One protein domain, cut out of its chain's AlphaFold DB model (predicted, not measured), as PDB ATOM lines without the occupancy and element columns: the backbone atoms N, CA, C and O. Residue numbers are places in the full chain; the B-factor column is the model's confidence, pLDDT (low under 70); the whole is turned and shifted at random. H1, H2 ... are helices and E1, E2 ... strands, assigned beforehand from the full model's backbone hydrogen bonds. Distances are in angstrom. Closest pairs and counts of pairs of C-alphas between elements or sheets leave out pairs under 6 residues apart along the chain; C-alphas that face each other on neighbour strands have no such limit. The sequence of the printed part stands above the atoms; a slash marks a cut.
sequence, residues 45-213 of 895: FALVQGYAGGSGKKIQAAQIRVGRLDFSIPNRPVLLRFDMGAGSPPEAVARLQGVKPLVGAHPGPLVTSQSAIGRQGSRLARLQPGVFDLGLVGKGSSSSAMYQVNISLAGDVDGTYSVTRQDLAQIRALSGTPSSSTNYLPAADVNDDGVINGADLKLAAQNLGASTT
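What this domain is: This is residues 45 to 213 of the 895 residues of the protein "Pseudomonalisin" of Aquisphaera giovannonii (UniProt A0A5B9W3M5). Two strongly twisted sheets face each other as a loose-edged sandwich, E1 E7 E3 E5 opposite E2 E6 E4, with E1 coming near E2 along one side and E5 near E4 along the other. At one end of this sandwich two short helices stand side by side as a hairpin, H2 next to the sheet at E3 and H1 farther out. The printed part has 169 residues, with seven named strands followed by two named helices; both sheets are antiparallel, in the orders given. The class is mixed, though under half of the residues are in named elements. The whole is compact, with a radius of gyration of the C-alphas of 16.1 A, and spans 48 by 40 by 24 A.

How they stand to each other: Begin with the larger sheet, E1 at residues 45 to 52, E7 at 145 to 153, E3 at 78 to 84 and E5 at 123 to 127. Look for N 48 and O 149 at 3.0 A between E1 and E7, N 81 and O 152 at 2.9 A between E7 and E3, and N 80 and O 125 at 2.9 A between E3 and E5. The other sheet is E2 at residues 62 to 66, E6 at 130 to 137 and E4 at 95 to 103; N 64 and O 132 are 2.9 A apart, N 133 and O 100 2.8 A. These sheets form a sandwich, two sheets face to face, their facing parts 8.3 A centre to centre and the strands at 35 degrees. The closest C-alphas of E1 and E2 are Gly 50 and Ala 62, 6.2 A; those of E4 and E5 are Val 99 and Ala 125, 7.2 A. H2, residues 198 to 207, is on the larger sheet; its closest C-alpha pair with E3 is Asn 207 and Leu 79, 6.3 A. H1, residues 165 to 173, is on neither sheet but touches H2, closest at the C-alphas of Ile 171 and Leu 201, 6.0 A; this hairpin has a shallow tilt of 9 degrees, opposite ways. Every O i to N i+4 pair is within hydrogen-bond range in H1, and 4 of 6 in H2.

Where its parts are: Find C-alpha 45 at (145.656, 199.177, 146.012), from which E1 runs 23.2 A. E7 covers 26.8 A, E4 23.1 A, E6 22.2 A and E3 19.7 A. H2 ends at C-alpha 207, (139.609, 186.615, 141.140), after 14.8 A.

The domain as a whole: The farthest C-alphas, Ser 55 and Ala 169, are 48.6 A apart. The printed part has no cut. Long links join E2 to E3, E4 to E5, E7 to H1 and H1 to H2. Mean pLDDT of the printed part is 73.8; under 70 are residues 50 to 62, 73 to 75, 85 to 99, 102 to 122 and 135 to 146.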
ATOM      1  N   PHE A  45     145.563 199.317 144.559       85.31
ATOM      2  CA  PHE A  45     145.656 199.177 146.012       85.31
ATOM      3  C   PHE A  45     147.086 199.405 146.513       85.31
ATOM      4  O   PHE A  45     147.273 199.627 147.708       85.31
ATOM      5  N   ALA A  46     148.088 199.351 145.625       84.69
ATOM      6  CA  ALA A  46     149.483 199.576 145.977       84.69
ATOM      7  C   ALA A  46     150.265 200.342 144.901       84.69
ATOM      8  O   ALA A  46     150.034 200.174 143.699       84.69
ATOM      9  N   LEU A  47     151.220 201.156 145.359       82.50
ATOM     10  CA  LEU A  47     152.141 201.931 144.526       82.50
ATOM     11  C   LEU A  47     153.585 201.589 144.896       82.50
ATOM     12  O   LEU A  47     153.986 201.706 146.055       82.50
ATOM     13  N   VAL A  48     154.377 201.181 143.906       79.12
ATOM     14  CA  VAL A  48     155.782 200.805 144.105       79.12
ATOM     15  C   VAL A  48     156.666 201.682 143.232       79.12
ATOM     16  O   VAL A  48     156.450 201.787 142.027       79.12
ATOM     17  N   GLN A  49     157.668 202.313 143.841       72.88
ATOM     18  CA  GLN A  49     158.583 203.238 143.173       72.88
ATOM     19  C   GLN A  49     160.028 202.745 143.269       72.88
ATOM     20  O   GLN A  49     160.404 202.073 144.230       72.88
ATOM     21  N   GLY A  50     160.851 203.100 142.285       69.00
ATOM     22  CA  GLY A  50     162.283 202.808 142.295       69.00
ATOM     23  C   GLY A  50     163.069 203.691 141.330       69.00
ATOM     24  O   GLY A  50     162.489 204.461 140.566       69.00
ATOM     25  N   TYR A  51     164.397 203.564 141.369       62.72
ATOM     26  CA  TYR A  51     165.315 204.311 140.511       62.72
ATOM     27  C   TYR A  51     165.899 203.402 139.423       62.72
ATOM     28  O   TYR A  51     166.427 202.321 139.697       62.72
ATOM     29  N   ALA A  52     165.850 203.857 138.175       59.28
ATOM     30  CA  ALA A  52     166.705 203.348 137.111       59.28
ATOM     31  C   ALA A  52     168.038 204.107 137.176       59.28
ATOM     32  O   ALA A  52     168.019 205.332 137.206       59.28
ATOM     33  N   GLY A  53     169.183 203.423 137.222       49.41
ATOM     34  CA  GLY A  53     170.492 204.078 137.266       49.41
ATOM     35  C   GLY A  53     171.623 203.181 136.762       49.41
ATOM     36  O   GLY A  53     171.625 201.979 137.022       49.41
ATOM     37  N   GLY A  54     172.592 203.786 136.069       51.25
ATOM     38  CA  GLY A  54     173.835 203.151 135.625       51.25
ATOM     39  C   GLY A  54     173.908 202.866 134.121       51.25
ATOM     40  O   GLY A  54     172.921 202.527 133.472       51.25
ATOM     41  N   SER A  55     175.114 202.979 133.559       44.62
ATOM     42  CA  SER A  55     175.424 202.575 132.186       44.62
ATOM     43  C   SER A  55     175.296 201.052 132.045       44.62
ATOM     44  O   SER A  55     176.222 200.298 132.347       44.62
ATOM     45  N   GLY A  56     174.122 200.586 131.629       50.28
ATOM     46  CA  GLY A  56     173.819 199.170 131.427       50.28
ATOM     47  C   GLY A  56     172.371 198.847 131.787       50.28
ATOM     48  O   GLY A  56     171.760 199.508 132.611       50.28
ATOM     49  N   LYS A  57     171.802 197.804 131.175       49.12
ATOM     50  CA  LYS A  57     170.378 197.402 131.263       49.12
ATOM     51  C   LYS A  57     169.850 197.025 132.671       49.12
ATOM     52  O   LYS A  57     168.814 196.369 132.757       49.12
ATOM     53  N   LYS A  58     170.547 197.340 133.765       52.03
ATOM     54  CA  LYS A  58     170.182 196.915 135.124       52.03
ATOM     55  C   LYS A  58     169.410 198.020 135.845       52.03
ATOM     56  O   LYS A  58     169.996 198.987 136.306       52.03
ATOM     57  N   ILE A  59     168.098 197.844 135.954       58.34
ATOM     58  CA  ILE A  59     167.235 198.629 136.845       58.34
ATOM     59  C   ILE A  59     167.294 197.990 138.238       58.34
ATOM     60  O   ILE A  59     167.322 196.760 138.336       58.34
ATOM     61  N   GLN A  60     167.334 198.791 139.309       58.88
ATOM     62  CA  GLN A  60     167.212 198.255 140.666       58.88
ATOM     63  C   GLN A  60     165.833 197.596 140.795       58.88
ATOM     64  O   GLN A  60     164.817 198.263 140.628       58.88
ATOM     65  N   ALA A  61     165.785 196.281 141.024       59.81
ATOM     66  CA  ALA A  61     164.517 195.570 141.137       59.81
ATOM     67  C   ALA A  61     163.753 196.081 142.367       59.81
ATOM     68  O   ALA A  61     164.289 196.084 143.475       59.81
ATOM     69  N   ALA A  62     162.504 196.502 142.172       68.88
ATOM     70  CA  ALA A  62     161.601 196.710 143.294       68.88
ATOM     71  C   ALA A  62     161.040 195.353 143.733       68.88
ATOM     72  O   ALA A  62     160.617 194.556 142.893       68.88
ATOM     73  N   GLN A  63     161.039 195.094 145.038       78.75
ATOM     74  CA  GLN A  63     160.497 193.868 145.620       78.75
ATOM     75  C   GLN A  63     159.095 194.116 146.149       78.75
ATOM     76  O   GLN A  63     158.851 195.123 146.807       78.75
ATOM     77  N   ILE A  64     158.198 193.170 145.892       82.25
ATOM     78  CA  ILE A  64     156.888 193.124 146.533       82.25
ATOM     79  C   ILE A  64     156.741 191.849 147.346       82.25
ATOM     80  O   ILE A  64     157.252 190.788 146.973       82.25
ATOM     81  N   ARG A  65     156.002 191.927 148.445       83.00
ATOM     82  CA  ARG A  65     155.680 190.772 149.278       83.00
ATOM     83  C   ARG A  65     154.179 190.559 149.295       83.00
ATOM     84  O   ARG A  65     153.443 191.344 149.864       83.00
ATOM     85  N   VAL A  66     153.737 189.448 148.727       81.69
ATOM     86  CA  VAL A  66     152.342 189.011 148.798       81.69
ATOM     87  C   VAL A  66     152.187 188.146 150.047       81.69
ATOM     88  O   VAL A  66     152.676 187.016 150.089       81.69
ATOM     89  N   GLY A  67     151.553 188.659 151.098       75.06
ATOM     90  CA  GLY A  67     151.278 187.919 152.328       75.06
ATOM     91  C   GLY A  67     149.924 187.207 152.320       75.06
ATOM     92  O   GLY A  67     149.001 187.563 151.594       75.06
ATOM     93  N   ARG A  68     149.782 186.194 153.187       74.19
ATOM     94  CA  ARG A  68     148.491 185.508 153.424       74.19
ATOM     95  C   ARG A  68     147.460 186.383 154.142       74.19
ATOM     96  O   ARG A  68     146.284 186.054 154.113       74.19
ATOM     97  N   LEU A  69     147.913 187.434 154.823       72.12
ATOM     98  CA  LEU A  69     147.063 188.364 155.569       72.12
ATOM     99  C   LEU A  69     146.663 189.585 154.732       72.12
ATOM    100  O   LEU A  69     145.688 190.249 155.061       72.12
ATOM    101  N   ASP A  70     147.385 189.847 153.640       74.69
ATOM    102  CA  ASP A  70     147.173 191.019 152.786       74.69
ATOM    103  C   ASP A  70     146.005 190.818 151.811       74.69
ATOM    104  O   ASP A  70     145.426 191.781 151.303       74.69
ATOM    105  N   PHE A  71     145.649 189.556 151.551       81.12
ATOM    106  CA  PHE A  71     144.579 189.175 150.644       81.12
ATOM    107  C   PHE A  71     143.692 188.097 151.267       81.12
ATOM    108  O   PHE A  71     144.173 187.040 151.677       81.12
ATOM    109  N   SER A  72     142.378 188.313 151.252       78.38
ATOM    110  CA  SER A  72     141.411 187.257 151.544       78.38
ATOM    111  C   SER A  72     141.147 186.477 150.261       78.38
ATOM    112  O   SER A  72     140.403 186.930 149.390       78.38
ATOM    113  N   ILE A  73     141.791 185.315 150.125       63.59
ATOM    114  CA  ILE A  73     141.681 184.439 148.953       63.59
ATOM    115  C   ILE A  73     141.417 183.001 149.427       63.59
ATOM    116  O   ILE A  73     142.083 182.530 150.350       63.59
ATOM    117  N   PRO A  74     140.525 182.236 148.779       55.69
ATOM    118  CA  PRO A  74     140.378 180.810 149.061       55.69
ATOM    119  C   PRO A  74     141.559 180.001 148.489       55.69
ATOM    120  O   PRO A  74     141.494 179.601 147.336       55.69
ATOM    121  N   ASN A  75     142.642 179.774 149.253       60.84
ATOM    122  CA  ASN A  75     143.774 178.846 148.981       60.84
ATOM    123  C   ASN A  75     144.327 178.767 147.528       60.84
ATOM    124  O   ASN A  75     144.973 177.786 147.156       60.84
ATOM    125  N   ARG A  76     144.113 179.790 146.695       72.56
ATOM    126  CA  ARG A  76     144.464 179.828 145.266       72.56
ATOM    127  C   ARG A  76     145.276 181.091 144.943       72.56
ATOM    128  O   ARG A  76     145.216 182.045 145.715       72.56
ATOM    129  N   PRO A  77     146.032 181.119 143.831       75.69
ATOM    130  CA  PRO A  77     146.759 182.316 143.405       75.69
ATOM    131  C   PRO A  77     145.815 183.501 143.146       75.69
ATOM    132  O   PRO A  77     144.731 183.297 142.595       75.69
ATOM    133  N   VAL A  78     146.242 184.720 143.483       84.44
ATOM    134  CA  VAL A  78     145.547 185.966 143.115       84.44
ATOM    135  C   VAL A  78     146.108 186.517 141.812       84.44
ATOM    136  O   VAL A  78     147.317 186.464 141.578       84.44
ATOM    137  N   LEU A  79     145.235 187.019 140.943       87.12
ATOM    138  CA  LEU A  79     145.622 187.677 139.704       87.12
ATOM    139  C   LEU A  79     145.797 189.178 139.962       87.12
ATOM    140  O   LEU A  79     144.831 189.877 140.263       87.12
ATOM    141  N   LEU A  80     147.023 189.675 139.853       87.88
ATOM    142  CA  LEU A  80     147.321 191.098 139.998       87.88
ATOM    143  C   LEU A  80     147.660 191.705 138.646       87.88
ATOM    144  O   LEU A  80     148.317 191.063 137.818       87.88
ATOM    145  N   ARG A  81     147.222 192.947 138.454       85.81
ATOM    146  CA  ARG A  81     147.559 193.781 137.307       85.81
ATOM    147  C   ARG A  81     148.617 194.804 137.719       85.81
ATOM    148  O   ARG A  81     148.530 195.382 138.799       85.81
ATOM    149  N   PHE A  82     149.612 194.988 136.859       82.69
ATOM    150  CA  PHE A  82     150.734 195.908 137.035       82.69
ATOM    151  C   PHE A  82     150.752 196.899 135.877       82.69
ATOM    152  O   PHE A  82     150.883 196.467 134.730       82.69
ATOM    153  N   ASP A  83     150.676 198.193 136.171       78.00
ATOM    154  CA  ASP A  83     150.652 199.275 135.184       78.00
ATOM    155  C   ASP A  83     151.756 200.297 135.484       78.00
ATOM    156  O   ASP A  83     151.991 200.647 136.639       78.00
ATOM    157  N   MET A  84     152.436 200.813 134.461       73.75
ATOM    158  CA  MET A  84     153.428 201.879 134.653       73.75
ATOM    159  C   MET A  84     152.737 203.235 134.878       73.75
ATOM    160  O   MET A  84     151.799 203.587 134.164       73.75
ATOM    161  N   GLY A  85     153.204 204.012 135.860       66.69
ATOM    162  CA  GLY A  85     152.658 205.332 136.195       66.69
ATOM    163  C   GLY A  85     153.082 206.446 135.224       66.69
ATOM    164  O   GLY A  85     154.181 206.408 134.665       66.69
ATOM    165  N   ALA A  86     152.231 207.473 135.082       56.56
ATOM    166  CA  ALA A  86     152.341 208.572 134.108       56.56
ATOM    167  C   ALA A  86     153.589 209.479 134.243       56.56
ATOM    168  O   ALA A  86     153.867 210.260 133.340       56.56
ATOM    169  N   GLY A  87     154.358 209.365 135.332       50.78
ATOM    170  CA  GLY A  87     155.604 210.114 135.562       50.78
ATOM    171  C   GLY A  87     156.893 209.390 135.146       50.78
ATOM    172  O   GLY A  87     157.980 209.882 135.430       50.78
ATOM    173  N   SER A  88     156.803 208.215 134.514       55.00
ATOM    174  CA  SER A  88     157.984 207.458 134.069       55.00
ATOM    175  C   SER A  88     158.430 207.954 132.679       55.00
ATOM    176  O   SER A  88     157.615 207.900 131.756       55.00
ATOM    177  N   PRO A  89     159.679 208.430 132.474       51.12
ATOM    178  CA  PRO A  89     160.065 209.058 131.212       51.12
ATOM    179  C   PRO A  89     159.941 208.097 130.011       51.12
ATOM    180  O   PRO A  89     160.400 206.952 130.108       51.12
ATOM    181  N   PRO A  90     159.390 208.545 128.860       48.81
ATOM    182  CA  PRO A  90     159.147 207.701 127.679       48.81
ATOM    183  C   PRO A  90     160.409 207.042 127.104       48.81
ATOM    184  O   PRO A  90     160.336 205.984 126.474       48.81
ATOM    185  N   GLU A  91     161.569 207.658 127.333       48.09
ATOM    186  CA  GLU A  91     162.864 207.215 126.808       48.09
ATOM    187  C   GLU A  91     163.575 206.201 127.720       48.09
ATOM    188  O   GLU A  91     164.428 205.445 127.260       48.09
ATOM    189  N   ALA A  92     163.170 206.090 128.991       48.38
ATOM    190  CA  ALA A  92     163.771 205.178 129.969       48.38
ATOM    191  C   ALA A  92     162.981 203.872 130.161       48.38
ATOM    192  O   ALA A  92     163.299 203.096 131.063       48.38
ATOM    193  N   VAL A  93     161.943 203.617 129.354       49.22
ATOM    194  CA  VAL A  93     160.874 202.681 129.734       49.22
ATOM    195  C   VAL A  93     161.386 201.269 130.003       49.22
ATOM    196  O   VAL A  93     161.658 200.472 129.101       49.22
ATOM    197  N   ALA A  94     161.414 200.995 131.302       51.03
ATOM    198  CA  ALA A  94     161.275 199.720 131.954       51.03
ATOM    199  C   ALA A  94     160.087 198.935 131.380       51.03
ATOM    200  O   ALA A  94     158.938 199.186 131.730       51.03
ATOM    201  N   ARG A  95     160.328 197.938 130.527       55.66
ATOM    202  CA  ARG A  95     159.327 196.875 130.357       55.66
ATOM    203  C   ARG A  95     159.402 195.975 131.587       55.66
ATOM    204  O   ARG A  95     160.493 195.497 131.898       55.66
ATOM    205  N   LEU A  96     158.272 195.701 132.247       58.78
ATOM    206  CA  LEU A  96     158.195 194.607 133.219       58.78
ATOM    207  C   LEU A  96     158.383 193.284 132.454       58.78
ATOM    208  O   LEU A  96     157.491 192.810 131.744       58.78
ATOM    209  N   GLN A  97     159.597 192.742 132.531       58.34
ATOM    210  CA  GLN A  97     160.043 191.517 131.869       58.34
ATOM    211  C   GLN A  97     159.501 190.268 132.577       58.34
ATOM    212  O   GLN A  97     159.323 189.232 131.942       58.34
ATOM    213  N   GLY A  98     159.213 190.367 133.877       62.31
ATOM    214  CA  GLY A  98     158.557 189.316 134.645       62.31
ATOM    215  C   GLY A  98     158.505 189.624 136.137       62.31
ATOM    216  O   GLY A  98     159.209 190.507 136.624       62.31
ATOM    217  N   VAL A  99     157.682 188.861 136.852       66.62
ATOM    218  CA  VAL A  99     157.610 188.844 138.315       66.62
ATOM    219  C   VAL A  99     158.272 187.546 138.773       66.62
ATOM    220  O   VAL A  99     157.774 186.463 138.454       66.62
ATOM    221  N   LYS A 100     159.436 187.627 139.428       70.31
ATOM    222  CA  LYS A 100     160.256 186.447 139.764       70.31
ATOM    223  C   LYS A 100     160.188 186.138 141.260       70.31
ATOM    224  O   LYS A 100     160.386 187.056 142.046       70.31
ATOM    225  N   PRO A 101     159.936 184.886 141.676       73.56
ATOM    226  CA  PRO A 101     159.925 184.521 143.086       73.56
ATOM    227  C   PRO A 101     161.352 184.547 143.641       73.56
ATOM    228  O   PRO A 101     162.273 184.027 143.012       73.56
ATOM    229  N   LEU A 102     161.522 185.117 144.830       65.69
ATOM    230  CA  LEU A 102     162.807 185.143 145.532       65.69
ATOM    231  C   LEU A 102     162.945 184.011 146.552       65.69
ATOM    232  O   LEU A 102     164.018 183.431 146.684       65.69
ATOM    233  N   VAL A 103     161.865 183.676 147.267       60.06
ATOM    234  CA  VAL A 103     161.867 182.651 148.324       60.06
ATOM    235  C   VAL A 103     160.517 181.928 148.362       60.06
ATOM    236  O   VAL A 103     159.482 182.574 148.508       60.06
ATOM    237  N   GLY A 104     160.525 180.592 148.248       58.56
ATOM    238  CA  GLY A 104     159.396 179.706 148.588       58.56
ATOM    239  C   GLY A 104     158.083 179.882 147.807       58.56
ATOM    240  O   GLY A 104     157.063 179.354 148.242       58.56
ATOM    241  N   ALA A 105     158.089 180.610 146.685       60.69
ATOM    242  CA  ALA A 105     156.890 180.993 145.936       60.69
ATOM    243  C   ALA A 105     156.893 180.472 144.489       60.69
ATOM    244  O   ALA A 105     157.952 180.276 143.888       60.69
ATOM    245  N   HIS A 106     155.705 180.304 143.900       61.38
ATOM    246  CA  HIS A 106     155.530 179.911 142.499       61.38
ATOM    247  C   HIS A 106     154.724 180.972 141.731       61.38
ATOM    248  O   HIS A 106     153.543 181.162 142.031       61.38
ATOM    249  N   PRO A 107     155.312 181.668 140.738       60.28
ATOM    250  CA  PRO A 107     154.529 182.469 139.810       60.28
ATOM    251  C   PRO A 107     153.744 181.518 138.899       60.28
ATOM    252  O   PRO A 107     154.306 180.589 138.317       60.28
ATOM    253  N   GLY A 108     152.436 181.733 138.757       60.25
ATOM    254  CA  GLY A 108     151.698 181.137 137.642       60.25
ATOM    255  C   GLY A 108     152.152 181.739 136.301       60.25
ATOM    256  O   GLY A 108     152.886 182.729 136.292       60.25
ATOM    257  N   PRO A 109     151.721 181.182 135.154       57.19
ATOM    258  CA  PRO A 109     152.074 181.731 133.846       57.19
ATOM    259  C   PRO A 109     151.666 183.209 133.752       57.19
ATOM    260  O   PRO A 109     150.515 183.554 134.034       57.19
ATOM    261  N   LEU A 110     152.616 184.068 133.370       57.16
ATOM    262  CA  LEU A 110     152.347 185.465 133.031       57.16
ATOM    263  C   LEU A 110     151.411 185.498 131.825       57.16
ATOM    264  O   LEU A 110     151.728 184.941 130.775       57.16
ATOM    265  N   VAL A 111     150.274 186.172 131.970       57.16
ATOM    266  CA  VAL A 111     149.426 186.498 130.824       57.16
ATOM    267  C   VAL A 111     149.928 187.839 130.308       57.16
ATOM    268  O   VAL A 111     149.743 188.879 130.938       57.16
ATOM    269  N   THR A 112     150.674 187.801 129.206       53.16
ATOM    270  CA  THR A 112     151.210 189.001 128.565       53.16
ATOM    271  C   THR A 112     150.194 189.567 127.587       53.16
ATOM    272  O   THR A 112     149.799 188.865 126.659       53.16
ATOM    273  N   SER A 113     149.872 190.847 127.717       51.41
ATOM    274  CA  SER A 113     149.308 191.644 126.634       51.41
ATOM    275  C   SER A 113     150.326 192.698 126.192       51.41
ATOM    276  O   SER A 113     151.085 193.270 126.985       51.41
ATOM    277  N   GLN A 114     150.423 192.912 124.883       50.84
ATOM    278  CA  GLN A 114     150.923 194.177 124.361       50.84
ATOM    279  C   GLN A 114     149.721 195.110 124.343       50.84
ATOM    280  O   GLN A 114     148.773 194.840 123.617       50.84
ATOM    281  N   SER A 115     149.755 196.160 125.162       53.44
ATOM    282  CA  SER A 115     148.695 197.166 125.159       53.44
ATOM    283  C   SER A 115     148.566 197.764 123.757       53.44
ATOM    284  O   SER A 115     149.539 198.314 123.229       53.44
ATOM    285  N   ALA A 116     147.392 197.634 123.139       49.50
ATOM    286  CA  ALA A 116     147.114 198.179 121.806       49.50
ATOM    287  C   ALA A 116     146.781 199.687 121.839       49.50
ATOM    288  O   ALA A 116     146.726 200.336 120.798       49.50
ATOM    289  N   ILE A 117     146.591 200.251 123.036       48.91
ATOM    290  CA  ILE A 117     146.030 201.592 123.279       48.91
ATOM    291  C   ILE A 117     147.068 202.613 123.762       48.91
ATOM    292  O   ILE A 117     146.731 203.618 124.383       48.91
ATOM    293  N   GLY A 118     148.355 202.353 123.521       49.19
ATOM    294  CA  GLY A 118     149.441 203.275 123.875       49.19
ATOM    295  C   GLY A 118     149.753 203.375 125.376       49.19
ATOM    296  O   GLY A 118     150.688 204.084 125.748       49.19
ATOM    297  N   ARG A 119     149.046 202.638 126.248       56.34
ATOM    298  CA  ARG A 119     149.438 202.481 127.656       56.34
ATOM    299  C   ARG A 119     150.679 201.605 127.722       56.34
ATOM    300  O   ARG A 119     150.711 200.484 127.223       56.34
ATOM    301  N   GLN A 120     151.756 202.115 128.300       53.84
ATOM    302  CA  GLN A 120     153.022 201.395 128.292       53.84
ATOM    303  C   GLN A 120     152.985 200.192 129.258       53.84
ATOM    304  O   GLN A 120     153.330 200.308 130.426       53.84
ATOM    305  N   GLY A 121     152.617 199.012 128.744       60.66
ATOM    306  CA  GLY A 121     153.070 197.717 129.265       60.66
ATOM    307  C   GLY A 121     152.356 197.132 130.488       60.66
ATOM    308  O   GLY A 121     153.047 196.610 131.362       60.66
ATOM    309  N   SER A 122     151.022 197.123 130.514       65.56
ATOM    310  CA  SER A 122     150.225 196.389 131.509       65.56
ATOM    311  C   SER A 122     150.601 194.894 131.555       65.56
ATOM    312  O   SER A 122     150.871 194.266 130.521       65.56
ATOM    313  N   ARG A 123     150.686 194.292 132.747       74.94
ATOM    314  CA  ARG A 123     150.984 192.855 132.924       74.94
ATOM    315  C   ARG A 123     150.059 192.224 133.945       74.94
ATOM    316  O   ARG A 123     149.797 192.818 134.984       74.94
ATOM    317  N   LEU A 124     149.652 190.985 133.682       78.56
ATOM    318  CA  LEU A 124     148.908 190.158 134.624       78.56
ATOM    319  C   LEU A 124     149.796 189.031 135.153       78.56
ATOM    320  O   LEU A 124     150.362 188.253 134.376       78.56
ATOM    321  N   ALA A 125     149.887 188.910 136.476       79.44
ATOM    322  CA  ALA A 125     150.615 187.824 137.121       79.44
ATOM    323  C   ALA A 125     149.746 187.123 138.166       79.44
ATOM    324  O   ALA A 125     149.081 187.762 138.982       79.44
ATOM    325  N   ARG A 126     149.771 185.787 138.144       82.69
ATOM    326  CA  ARG A 126     149.165 184.952 139.184       82.69
ATOM    327  C   ARG A 126     150.179 184.722 140.286       82.69
ATOM    328  O   ARG A 126     151.163 184.016 140.061       82.69
ATOM    329  N   LEU A 127     149.926 185.286 141.458       80.75
ATOM    330  CA  LEU A 127     150.855 185.236 142.577       80.75
ATOM    331  C   LEU A 127     150.269 184.422 143.731       80.75
ATOM    332  O   LEU A 127     149.108 184.576 144.112       80.75
ATOM    333  N   GLN A 128     151.091 183.530 144.273       78.81
ATOM    334  CA  GLN A 128     150.872 182.906 145.575       78.81
ATOM    335  C   GLN A 128     151.617 183.699 146.658       78.81
ATOM    336  O   GLN A 128     152.496 184.492 146.317       78.81
ATOM    337  N   PRO A 129     151.307 183.489 147.951       80.44
ATOM    338  CA  PRO A 129     152.039 184.143 149.024       80.44
ATOM    339  C   PRO A 129     153.554 183.928 148.899       80.44
ATOM    340  O   PRO A 129     154.004 182.792 148.748       80.44
ATOM    341  N   GLY A 130     154.332 185.009 148.940       75.94
ATOM    342  CA  GLY A 130     155.750 184.997 148.591       75.94
ATOM    343  C   GLY A 130     156.357 186.384 148.406       75.94
ATOM    344  O   GLY A 130     155.644 187.385 148.385       75.94
ATOM    345  N   VAL A 131     157.683 186.437 148.258       79.62
ATOM    346  CA  VAL A 131     158.418 187.659 147.885       79.62
ATOM    347  C   VAL A 131     158.781 187.578 146.408       79.62
ATOM    348  O   VAL A 131     159.264 186.537 145.951       79.62
ATOM    349  N   PHE A 132     158.558 188.665 145.675       79.44
ATOM    350  CA  PHE A 132     158.772 188.730 144.239       79.44
ATOM    351  C   PHE A 132     159.582 189.958 143.830       79.44
ATOM    352  O   PHE A 132     159.301 191.063 144.283       79.44
ATOM    353  N   ASP A 133     160.522 189.767 142.909       77.56
ATOM    354  CA  ASP A 133     161.188 190.852 142.191       77.56
ATOM    355  C   ASP A 133     160.346 191.300 140.994       77.56
ATOM    356  O   ASP A 133     159.948 190.482 140.150       77.56
ATOM    357  N   LEU A 134     160.156 192.611 140.868       75.88
ATOM    358  CA  LEU A 134     159.647 193.251 139.662       75.88
ATOM    359  C   LEU A 134     160.818 193.467 138.694       75.88
ATOM    360  O   LEU A 134     161.600 194.412 138.818       75.88
ATOM    361  N   GLY A 135     160.974 192.553 137.734       66.50
ATOM    362  CA  GLY A 135     162.049 192.607 136.746       66.50
ATOM    363  C   GLY A 135     161.776 193.670 135.688       66.50
ATOM    364  O   GLY A 135     160.981 193.434 134.782       66.50
ATOM    365  N   LEU A 136     162.441 194.817 135.782       68.81
ATOM    366  CA  LEU A 136     162.274 195.963 134.888       68.81
ATOM    367  C   LEU A 136     163.492 196.114 133.961       68.81
ATOM    368  O   LEU A 136     164.628 195.940 134.397       68.81
ATOM    369  N   VAL A 137     163.277 196.443 132.680       61.34
ATOM    370  CA  VAL A 137     164.369 196.621 131.694       61.34
ATOM    371  C   VAL A 137     164.226 197.924 130.915       61.34
ATOM    372  O   VAL A 137     163.249 198.078 130.188       61.34
ATOM    373  N   GLY A 138     165.210 198.823 131.028       58.25
ATOM    374  CA  GLY A 138     165.211 200.136 130.367       58.25
ATOM    375  C   GLY A 138     165.756 200.126 128.932       58.25
ATOM    376  O   GLY A 138     166.530 199.244 128.544       58.25
ATOM    377  N   LYS A 139     165.391 201.147 128.146       54.12
ATOM    378  CA  LYS A 139     165.881 201.421 126.777       54.12
ATOM    379  C   LYS A 139     167.199 202.234 126.765       54.12
ATOM    380  O   LYS A 139     167.348 203.188 126.026       54.12
ATOM    381  N   GLY A 140     168.192 201.831 127.557       51.50
ATOM    382  CA  GLY A 140     169.603 202.181 127.315       51.50
ATOM    383  C   GLY A 140     170.059 203.651 127.389       51.50
ATOM    384  O   GLY A 140     171.155 203.909 126.902       51.50
ATOM    385  N   SER A 141     169.314 204.595 127.973       49.28
ATOM    386  CA  SER A 141     169.814 205.965 128.195       49.28
ATOM    387  C   SER A 141     170.516 206.132 129.553       49.28
ATOM    388  O   SER A 141     170.239 205.418 130.517       49.28
ATOM    389  N   SER A 142     171.474 207.060 129.599       48.91
ATOM    390  CA  SER A 142     172.441 207.290 130.685       48.91
ATOM    391  C   SER A 142     171.893 208.060 131.895       48.91
ATOM    392  O   SER A 142     172.652 208.360 132.814       48.91
ATOM    393  N   SER A 143     170.614 208.437 131.895       48.91
ATOM    394  CA  SER A 143     170.015 209.302 132.911       48.91
ATOM    395  C   SER A 143     169.315 208.488 133.998       48.91
ATOM    396  O   SER A 143     168.477 207.628 133.726       48.91
ATOM    397  N   SER A 144     169.658 208.765 135.258       56.78
ATOM    398  CA  SER A 144     168.971 208.177 136.403       56.78
ATOM    399  C   SER A 144     167.549 208.728 136.505       56.78
ATOM    400  O   SER A 144     167.380 209.933 136.680       56.78
ATOM    401  N   ALA A 145     166.535 207.869 136.405       57.41
ATOM    402  CA  ALA A 145     165.133 208.280 136.395       57.41
ATOM    403  C   ALA A 145     164.293 207.463 137.381       57.41
ATOM    404  O   ALA A 145     164.465 206.250 137.510       57.41
ATOM    405  N   MET A 146     163.360 208.135 138.054       63.22
ATOM    406  CA  MET A 146     162.349 207.481 138.883       63.22
ATOM    407  C   MET A 146     161.307 206.781 138.010       63.22
ATOM    408  O   MET A 146     160.892 207.309 136.979       63.22
ATOM    409  N   TYR A 147     160.860 205.604 138.442       70.06
ATOM    410  CA  TYR A 147     159.719 204.906 137.859       70.06
ATOM    411  C   TYR A 147     158.681 204.576 138.934       70.06
ATOM    412  O   TYR A 147     159.007 204.428 140.113       70.06
ATOM    413  N   GLN A 148     157.428 204.406 138.505       75.19
ATOM    414  CA  GLN A 148     156.323 203.974 139.358       75.19
ATOM    415  C   GLN A 148     155.559 202.817 138.709       75.19
ATOM    416  O   GLN A 148     155.235 202.876 137.523       75.19
ATOM    417  N   VAL A 149     155.241 201.795 139.505       77.44
ATOM    418  CA  VAL A 149     154.370 200.671 139.151       77.44
ATOM    419  C   VAL A 149     153.116 200.732 140.023       77.44
ATOM    420  O   VAL A 149     153.191 200.646 141.250       77.44
ATOM    421  N   ASN A 150     151.968 200.877 139.377       82.31
ATOM    422  CA  ASN A 150     150.642 200.800 139.973       82.31
ATOM    423  C   ASN A 150     150.201 199.333 139.996       82.31
ATOM    424  O   ASN A 150     150.293 198.651 138.974       82.31
ATOM    425  N   ILE A 151     149.724 198.843 141.141       86.00
ATOM    426  CA  ILE A 151     149.299 197.448 141.310       86.00
ATOM    427  C   ILE A 151     147.826 197.417 141.702       86.00
ATOM    428  O   ILE A 151     147.432 198.004 142.711       86.00
ATOM    429  N   SER A 152     147.017 196.720 140.906       88.31
ATOM    430  CA  SER A 152     145.567 196.610 141.078       88.31
ATOM    431  C   SER A 152     145.096 195.154 141.088       88.31
ATOM    432  O   SER A 152     145.783 194.234 140.623       88.31
ATOM    433  N   LEU A 153     143.917 194.925 141.672       89.75
ATOM    434  CA  LEU A 153     143.290 193.609 141.706       89.75
ATOM    435  C   LEU A 153     142.559 193.386 140.377       89.75
ATOM    436  O   LEU A 153     141.635 194.117 140.036       89.75
ATOM    437  N   ALA A 154     142.983 192.389 139.600       89.19
ATOM    438  CA  ALA A 154     142.436 192.182 138.263       89.19
ATOM    439  C   ALA A 154     140.932 191.854 138.327       89.19
ATOM    440  O   ALA A 154     140.549 190.827 138.893       89.19
ATOM    441  N   GLY A 155     140.097 192.705 137.727       88.44
ATOM    442  CA  GLY A 155     138.642 192.552 137.715       88.44
ATOM    443  C   GLY A 155     137.887 193.272 138.834       88.44
ATOM    444  O   GLY A 155     136.685 193.068 138.918       88.44
ATOM    445  N   ASP A 156     138.553 194.074 139.671       90.94
ATOM    446  CA  ASP A 156     137.903 195.043 140.569       90.94
ATOM    447  C   ASP A 156     137.654 196.332 139.779       90.94
ATOM    448  O   ASP A 156     138.580 197.106 139.511       90.94
ATOM    449  N   VAL A 157     136.419 196.509 139.315       87.50
ATOM    450  CA  VAL A 157     136.078 197.600 138.392       87.50
ATOM    451  C   VAL A 157     135.465 198.794 139.102       87.50
ATOM    452  O   VAL A 157     135.520 199.902 138.568       87.50
ATOM    453  N   ASP A 158     134.911 198.586 140.296       84.50
ATOM    454  CA  ASP A 158     134.307 199.641 141.106       84.50
ATOM    455  C   ASP A 158     135.264 200.242 142.150       84.50
ATOM    456  O   ASP A 158     134.953 201.277 142.741       84.50
ATOM    457  N   GLY A 159     136.456 199.658 142.320       83.19
ATOM    458  CA  GLY A 159     137.500 200.178 143.200       83.19
ATOM    459  C   GLY A 159     137.248 199.871 144.672       83.19
ATOM    460  O   GLY A 159     137.801 200.540 145.548       83.19
ATOM    461  N   THR A 160     136.415 198.871 144.966       85.56
ATOM    462  CA  THR A 160     136.143 198.417 146.336       85.56
ATOM    463  C   THR A 160     137.261 197.545 146.912       85.56
ATOM    464  O   THR A 160     137.182 197.114 148.070       85.56
ATOM    465  N   TYR A 161     138.327 197.298 146.143       87.75
ATOM    466  CA  TYR A 161     139.454 196.427 146.491       87.75
ATOM    467  C   TYR A 161     139.038 194.965 146.673       87.75
ATOM    468  O   TYR A 161     139.698 194.199 147.385       87.75
ATOM    469  N   SER A 162     137.924 194.585 146.046       90.31
ATOM    470  CA  SER A 162     137.299 193.268 146.117       90.31
ATOM    471  C   SER A 162     136.697 192.915 144.766       90.31
ATOM    472  O   SER A 162     135.968 193.710 144.202       90.31
ATOM    473  N   VAL A 163     136.935 191.702 144.262       91.12
ATOM    474  CA  VAL A 163     136.272 191.244 143.031       91.12
ATOM    475  C   VAL A 163     135.014 190.478 143.393       91.12
ATOM    476  O   VAL A 163     135.066 189.361 143.918       91.12
ATOM    477  N   THR A 164     133.865 191.055 143.087       92.88
ATOM    478  CA  THR A 164     132.547 190.524 143.423       92.88
ATOM    479  C   THR A 164     131.773 190.101 142.174       92.88
ATOM    480  O   THR A 164     132.226 190.213 141.036       92.88
ATOM    481  N   ARG A 165     130.557 189.571 142.363       93.12
ATOM    482  CA  ARG A 165     129.660 189.285 141.230       93.12
ATOM    483  C   ARG A 165     129.175 190.563 140.544       93.12
ATOM    484  O   ARG A 165     128.787 190.483 139.381       93.12
ATOM    485  N   GLN A 166     129.173 191.689 141.254       92.75
ATOM    486  CA  GLN A 166     128.787 192.983 140.707       92.75
ATOM    487  C   GLN A 166     129.826 193.459 139.692       92.75
ATOM    488  O   GLN A 166     129.445 193.806 138.577       92.75
ATOM    489  N   ASP A 167     131.112 193.312 140.010       91.69
ATOM    490  CA  ASP A 167     132.199 193.610 139.079       91.69
ATOM    491  C   ASP A 167     132.096 192.785 137.795       91.69
ATOM    492  O   ASP A 167     132.135 193.309 136.683       91.69
ATOM    493  N   LEU A 168     131.862 191.473 137.925       93.94
ATOM    494  CA  LEU A 168     131.680 190.600 136.760       93.94
ATOM    495  C   LEU A 168     130.445 190.978 135.933       93.94
ATOM    496  O   LEU A 168     130.453 190.824 134.710       93.94
ATOM    497  N   ALA A 169     129.373 191.439 136.580       92.44
ATOM    498  CA  ALA A 169     128.183 191.917 135.886       92.44
ATOM    499  C   ALA A 169     128.470 193.218 135.122       92.44
ATOM    500  O   ALA A 169     128.019 193.350 133.985       92.44
ATOM    501  N   GLN A 170     129.265 194.124 135.695       91.44
ATOM    502  CA  GLN A 170     129.701 195.361 135.045       91.44
ATOM    503  C   GLN A 170     130.622 195.082 133.850       91.44
ATOM    504  O   GLN A 170     130.365 195.596 132.764       91.44
ATOM    505  N   ILE A 171     131.608 194.188 133.984       91.56
ATOM    506  CA  ILE A 171     132.462 193.767 132.856       91.56
ATOM    507  C   ILE A 171     131.612 193.139 131.745       91.56
ATOM    508  O   ILE A 171     131.769 193.462 130.571       91.56
ATOM    509  N   ARG A 172     130.661 192.266 132.105       93.38
ATOM    510  CA  ARG A 172     129.757 191.636 131.132       93.38
ATOM    511  C   ARG A 172     128.870 192.659 130.421       93.38
ATOM    512  O   ARG A 172     128.658 192.520 129.220       93.38
ATOM    513  N   ALA A 173     128.361 193.657 131.141       91.94
ATOM    514  CA  ALA A 173     127.538 194.723 130.572       91.94
ATOM    515  C   ALA A 173     128.319 195.598 129.578       91.94
ATOM    516  O   ALA A 173     127.725 196.140 128.650       91.94
ATOM    517  N   LEU A 174     129.639 195.693 129.747       92.12
ATOM    518  CA  LEU A 174     130.540 196.445 128.876       92.12
ATOM    519  C   LEU A 174     131.183 195.591 127.772       92.12
ATOM    520  O   LEU A 174     132.001 196.101 127.007       92.12
ATOM    521  N   SER A 175     130.817 194.311 127.644       91.38
ATOM    522  CA  SER A 175     131.373 193.426 126.617       91.38
ATOM    523  C   SER A 175     131.085 193.952 125.203       91.38
ATOM    524  O   SER A 175     129.941 194.221 124.849       91.38
ATOM    525  N   GLY A 176     132.123 194.036 124.373       88.25
ATOM    526  CA  GLY A 176     132.110 194.635 123.037       88.25
ATOM    527  C   GLY A 176     132.526 196.109 123.001       88.25
ATOM    528  O   GLY A 176     132.578 196.677 121.914       88.25
ATOM    529  N   THR A 177     132.823 196.735 124.146       90.38
ATOM    530  CA  THR A 177     133.172 198.163 124.217       90.38
ATOM    531  C   THR A 177     134.655 198.382 123.891       90.38
ATOM    532  O   THR A 177     135.510 197.936 124.664       90.38
ATOM    533  N   PRO A 178     134.997 199.075 122.786       88.19
ATOM    534  CA  PRO A 178     136.378 199.424 122.475       88.19
ATOM    535  C   PRO A 178     136.851 200.621 123.310       88.19
ATOM    536  O   PRO A 178     136.052 201.461 123.718       88.19
ATOM    537  N   SER A 179     138.164 200.745 123.477       82.25
ATOM    538  CA  SER A 179     138.845 201.848 124.175       82.25
ATOM    539  C   SER A 179     138.551 203.252 123.643       82.25
ATOM    540  O   SER A 179     138.706 204.228 124.372       82.25
ATOM    541  N   SER A 180     138.097 203.370 122.393       81.31
ATOM    542  CA  SER A 180     137.640 204.629 121.794       81.31
ATOM    543  C   SER A 180     136.237 205.055 122.244       81.31
ATOM    544  O   SER A 180     135.802 206.160 121.924       81.31
ATOM    545  N   SER A 181     135.505 204.193 122.954       84.94
ATOM    546  CA  SER A 181     134.156 204.481 123.437       84.94
ATOM    547  C   SER A 181     134.175 205.346 124.694       84.94
ATOM    548  O   SER A 181     134.949 205.109 125.615       84.94
ATOM    549  N   THR A 182     133.230 206.279 124.802       82.50
ATOM    550  CA  THR A 182     133.011 207.079 126.019       82.50
ATOM    551  C   THR A 182     132.536 206.251 127.216       82.50
ATOM    552  O   THR A 182     132.636 206.712 128.347       82.50
ATOM    553  N   ASN A 183     132.020 205.037 126.980       82.50
ATOM    554  CA  ASN A 183     131.579 204.104 128.023       82.50
ATOM    555  C   ASN A 183     132.667 203.084 128.399       82.50
ATOM    556  O   ASN A 183     132.410 202.161 129.171       82.50
ATOM    557  N   TYR A 184     133.867 203.205 127.826       85.19
ATOM    558  CA  TYR A 184     134.978 202.317 128.129       85.19
ATOM    559  C   TYR A 184     135.454 202.525 129.567       85.19
ATOM    560  O   TYR A 184     135.812 203.634 129.965       85.19
ATOM    561  N   LEU A 185     135.497 201.436 130.336       86.81
ATOM    562  CA  LEU A 185     136.089 201.412 131.668       86.81
ATOM    563  C   LEU A 185     137.429 200.665 131.626       86.81
ATOM    564  O   LEU A 185     137.441 199.440 131.523       86.81
ATOM    565  N   PRO A 186     138.560 201.370 131.775       84.69
ATOM    566  CA  PRO A 186     139.900 200.788 131.843       84.69
ATOM    567  C   PRO A 186     140.076 199.614 132.807       84.69
ATOM    568  O   PRO A 186     140.801 198.677 132.492       84.69
ATOM    569  N   ALA A 187     139.420 199.646 133.969       85.06
ATOM    570  CA  ALA A 187     139.489 198.555 134.940       85.06
ATOM    571  C   ALA A 187     138.759 197.279 134.464       85.06
ATOM    572  O   ALA A 187     139.103 196.180 134.903       85.06
ATOM    573  N   ALA A 188     137.773 197.416 133.564       88.44
ATOM    574  CA  ALA A 188     137.000 196.307 133.001       88.44
ATOM    575  C   ALA A 188     137.692 195.622 131.811       88.44
ATOM    576  O   ALA A 188     137.363 194.479 131.499       88.44
ATOM    577  N   ASP A 189     138.657 196.292 131.182       86.94
ATOM    578  CA  ASP A 189     139.584 195.728 130.197       86.94
ATOM    579  C   ASP A 189     140.781 195.124 130.947       86.94
ATOM    580  O   ASP A 189     141.819 195.755 131.159       86.94
ATOM    581  N   VAL A 190     140.573 193.924 131.486       86.44
ATOM    582  CA  VAL A 190     141.483 193.266 132.430       86.44
ATOM    583  C   VAL A 190     142.794 192.882 131.754       86.44
ATOM    584  O   VAL A 190     143.848 192.959 132.394       86.44
ATOM    585  N   ASN A 191     142.740 192.446 130.495       82.12
ATOM    586  CA  ASN A 191     143.935 192.124 129.725       82.12
ATOM    587  C   ASN A 191     144.549 193.353 129.030       82.12
ATOM    588  O   ASN A 191     145.659 193.222 128.527       82.12
ATOM    589  N   ASP A 192     143.914 194.527 129.060       80.50
ATOM    590  CA  ASP A 192     144.392 195.772 128.435       80.50
ATOM    591  C   ASP A 192     144.629 195.628 126.917       80.50
ATOM    592  O   ASP A 192     145.565 196.217 126.365       80.50
ATOM    593  N   ASP A 193     143.821 194.807 126.235       80.00
ATOM    594  CA  ASP A 193     143.892 194.616 124.779       80.00
ATOM    595  C   ASP A 193     143.171 195.725 123.989       80.00
ATOM    596  O   ASP A 193     143.302 195.811 122.764       80.00
ATOM    597  N   GLY A 194     142.493 196.632 124.698       80.94
ATOM    598  CA  GLY A 194     141.785 197.773 124.139       80.94
ATOM    599  C   GLY A 194     140.321 197.493 123.815       80.94
ATOM    600  O   GLY A 194     139.668 198.396 123.277       80.94
ATOM    601  N   VAL A 195     139.795 196.298 124.110       86.88
ATOM    602  CA  VAL A 195     138.388 195.926 123.903       86.88
ATOM    603  C   VAL A 195     137.881 195.050 125.051       86.88
ATOM    604  O   VAL A 195     138.219 193.878 125.144       86.88
ATOM    605  N   ILE A 196     136.927 195.558 125.833       90.12
ATOM    606  CA  ILE A 196     136.299 194.781 126.915       90.12
ATOM    607  C   ILE A 196     135.503 193.625 126.307       90.12
ATOM    608  O   ILE A 196     134.569 193.857 125.540       90.12
ATOM    609  N   ASN A 197     135.833 192.375 126.627       91.06
ATOM    610  CA  ASN A 197     135.180 191.209 126.037       91.06
ATOM    611  C   ASN A 197     135.145 189.976 126.971       91.06
ATOM    612  O   ASN A 197     135.419 190.029 128.172       91.06
ATOM    613  N   GLY A 198     134.740 188.822 126.428       88.50
ATOM    614  CA  GLY A 198     134.638 187.574 127.192       88.50
ATOM    615  C   GLY A 198     135.967 187.087 127.790       88.50
ATOM    616  O   GLY A 198     135.950 186.357 128.787       88.50
ATOM    617  N   ALA A 199     137.110 187.485 127.223       87.94
ATOM    618  CA  ALA A 199     138.435 187.213 127.770       87.94
ATOM    619  C   ALA A 199     138.654 187.951 129.098       87.94
ATOM    620  O   ALA A 199     139.098 187.322 130.063       87.94
ATOM    621  N   ASP A 200     138.251 189.220 129.190       90.19
ATOM    622  CA  ASP A 200     138.329 190.016 130.420       90.19
ATOM    623  C   ASP A 200     137.435 189.453 131.509       90.19
ATOM    624  O   ASP A 200     137.877 189.231 132.635       90.19
ATOM    625  N   LEU A 201     136.198 189.099 131.147       92.31
ATOM    626  CA  LEU A 201     135.261 188.470 132.074       92.31
ATOM    627  C   LEU A 201     135.816 187.145 132.624       92.31
ATOM    628  O   LEU A 201     135.650 186.843 133.808       92.31
ATOM    629  N   LYS A 202     136.502 186.352 131.788       90.19
ATOM    630  CA  LYS A 202     137.136 185.089 132.197       90.19
ATOM    631  C   LYS A 202     138.360 185.309 133.088       90.19
ATOM    632  O   LYS A 202     138.642 184.458 133.936       90.19
ATOM    633  N   LEU A 203     139.101 186.398 132.897       88.06
ATOM    634  CA  LEU A 203     140.234 186.769 133.748       88.06
ATOM    635  C   LEU A 203     139.751 187.314 135.096       88.06
ATOM    636  O   LEU A 203     140.178 186.799 136.127       88.06
ATOM    637  N   ALA A 204     138.786 188.235 135.103       90.31
ATOM    638  CA  ALA A 204     138.163 188.752 136.321       90.31
ATOM    639  C   ALA A 204     137.506 187.645 137.156       90.31
ATOM    640  O   ALA A 204     137.684 187.583 138.372       90.31
ATOM    641  N   ALA A 205     136.807 186.696 136.517       90.44
ATOM    642  CA  ALA A 205     136.150 185.593 137.221       90.44
ATOM    643  C   ALA A 205     137.127 184.698 138.008       90.44
ATOM    644  O   ALA A 205     136.722 184.056 138.980       90.44
ATOM    645  N   GLN A 206     138.413 184.669 137.643       87.69
ATOM    646  CA  GLN A 206     139.437 183.936 138.401       87.69
ATOM    647  C   GLN A 206     139.708 184.570 139.767       87.69
ATOM    648  O   GLN A 206     140.054 183.853 140.706       87.69
ATOM    649  N   ASN A 207     139.495 185.880 139.890       90.25
ATOM    650  CA  ASN A 207     139.609 186.615 141.140       90.25
ATOM    651  C   ASN A 207     138.301 186.701 141.926       90.25
ATOM    652  O   ASN A 207     138.332 187.223 143.028       90.25
ATOM    653  N   LEU A 208     137.172 186.162 141.448       90.25
ATOM    654  CA  LEU A 208     135.884 186.276 142.149       90.25
ATOM    655  C   LEU A 208     135.973 185.821 143.619       90.25
ATOM    656  O   LEU A 208     136.196 184.640 143.885       90.25
ATOM    657  N   GLY A 209     135.754 186.740 144.560       86.00
ATOM    658  CA  GLY A 209     135.877 186.535 146.006       86.00
ATOM    659  C   GLY A 209     137.247 186.891 146.597       86.00
ATOM    660  O   GLY A 209     137.421 186.768 147.805       86.00
ATOM    661  N   ALA A 210     138.215 187.312 145.780       88.56
ATOM    662  CA  ALA A 210     139.468 187.892 146.246       88.56
ATOM    663  C   ALA A 210     139.227 189.332 146.713       88.56
ATOM    664  O   ALA A 210     138.511 190.086 146.055       88.56
ATOM    665  N   SER A 211     139.844 189.714 147.824       89.06
ATOM    666  CA  SER A 211     139.856 191.092 148.319       89.06
ATOM    667  C   SER A 211     141.176 191.408 149.010       89.06
ATOM    668  O   SER A 211     141.893 190.488 149.415       89.06
ATOM    669  N   THR A 212     141.503 192.693 149.140       86.00
ATOM    670  CA  THR A 212     142.702 193.158 149.844       86.00
ATOM    671  C   THR A 212     142.413 194.322 150.787       86.00
ATOM    672  O   THR A 212     141.597 195.209 150.514       86.00
ATOM    673  N   THR A 213     143.115 194.325 151.916       81.75
ATOM    674  CA  THR A 213     143.128 195.427 152.886       81.75
ATOM    675  C   THR A 213     144.254 196.426 152.621       81.75
ATOM    676  O   THR A 213     144.266 197.490 153.238       81.75
TER     677      THR A 213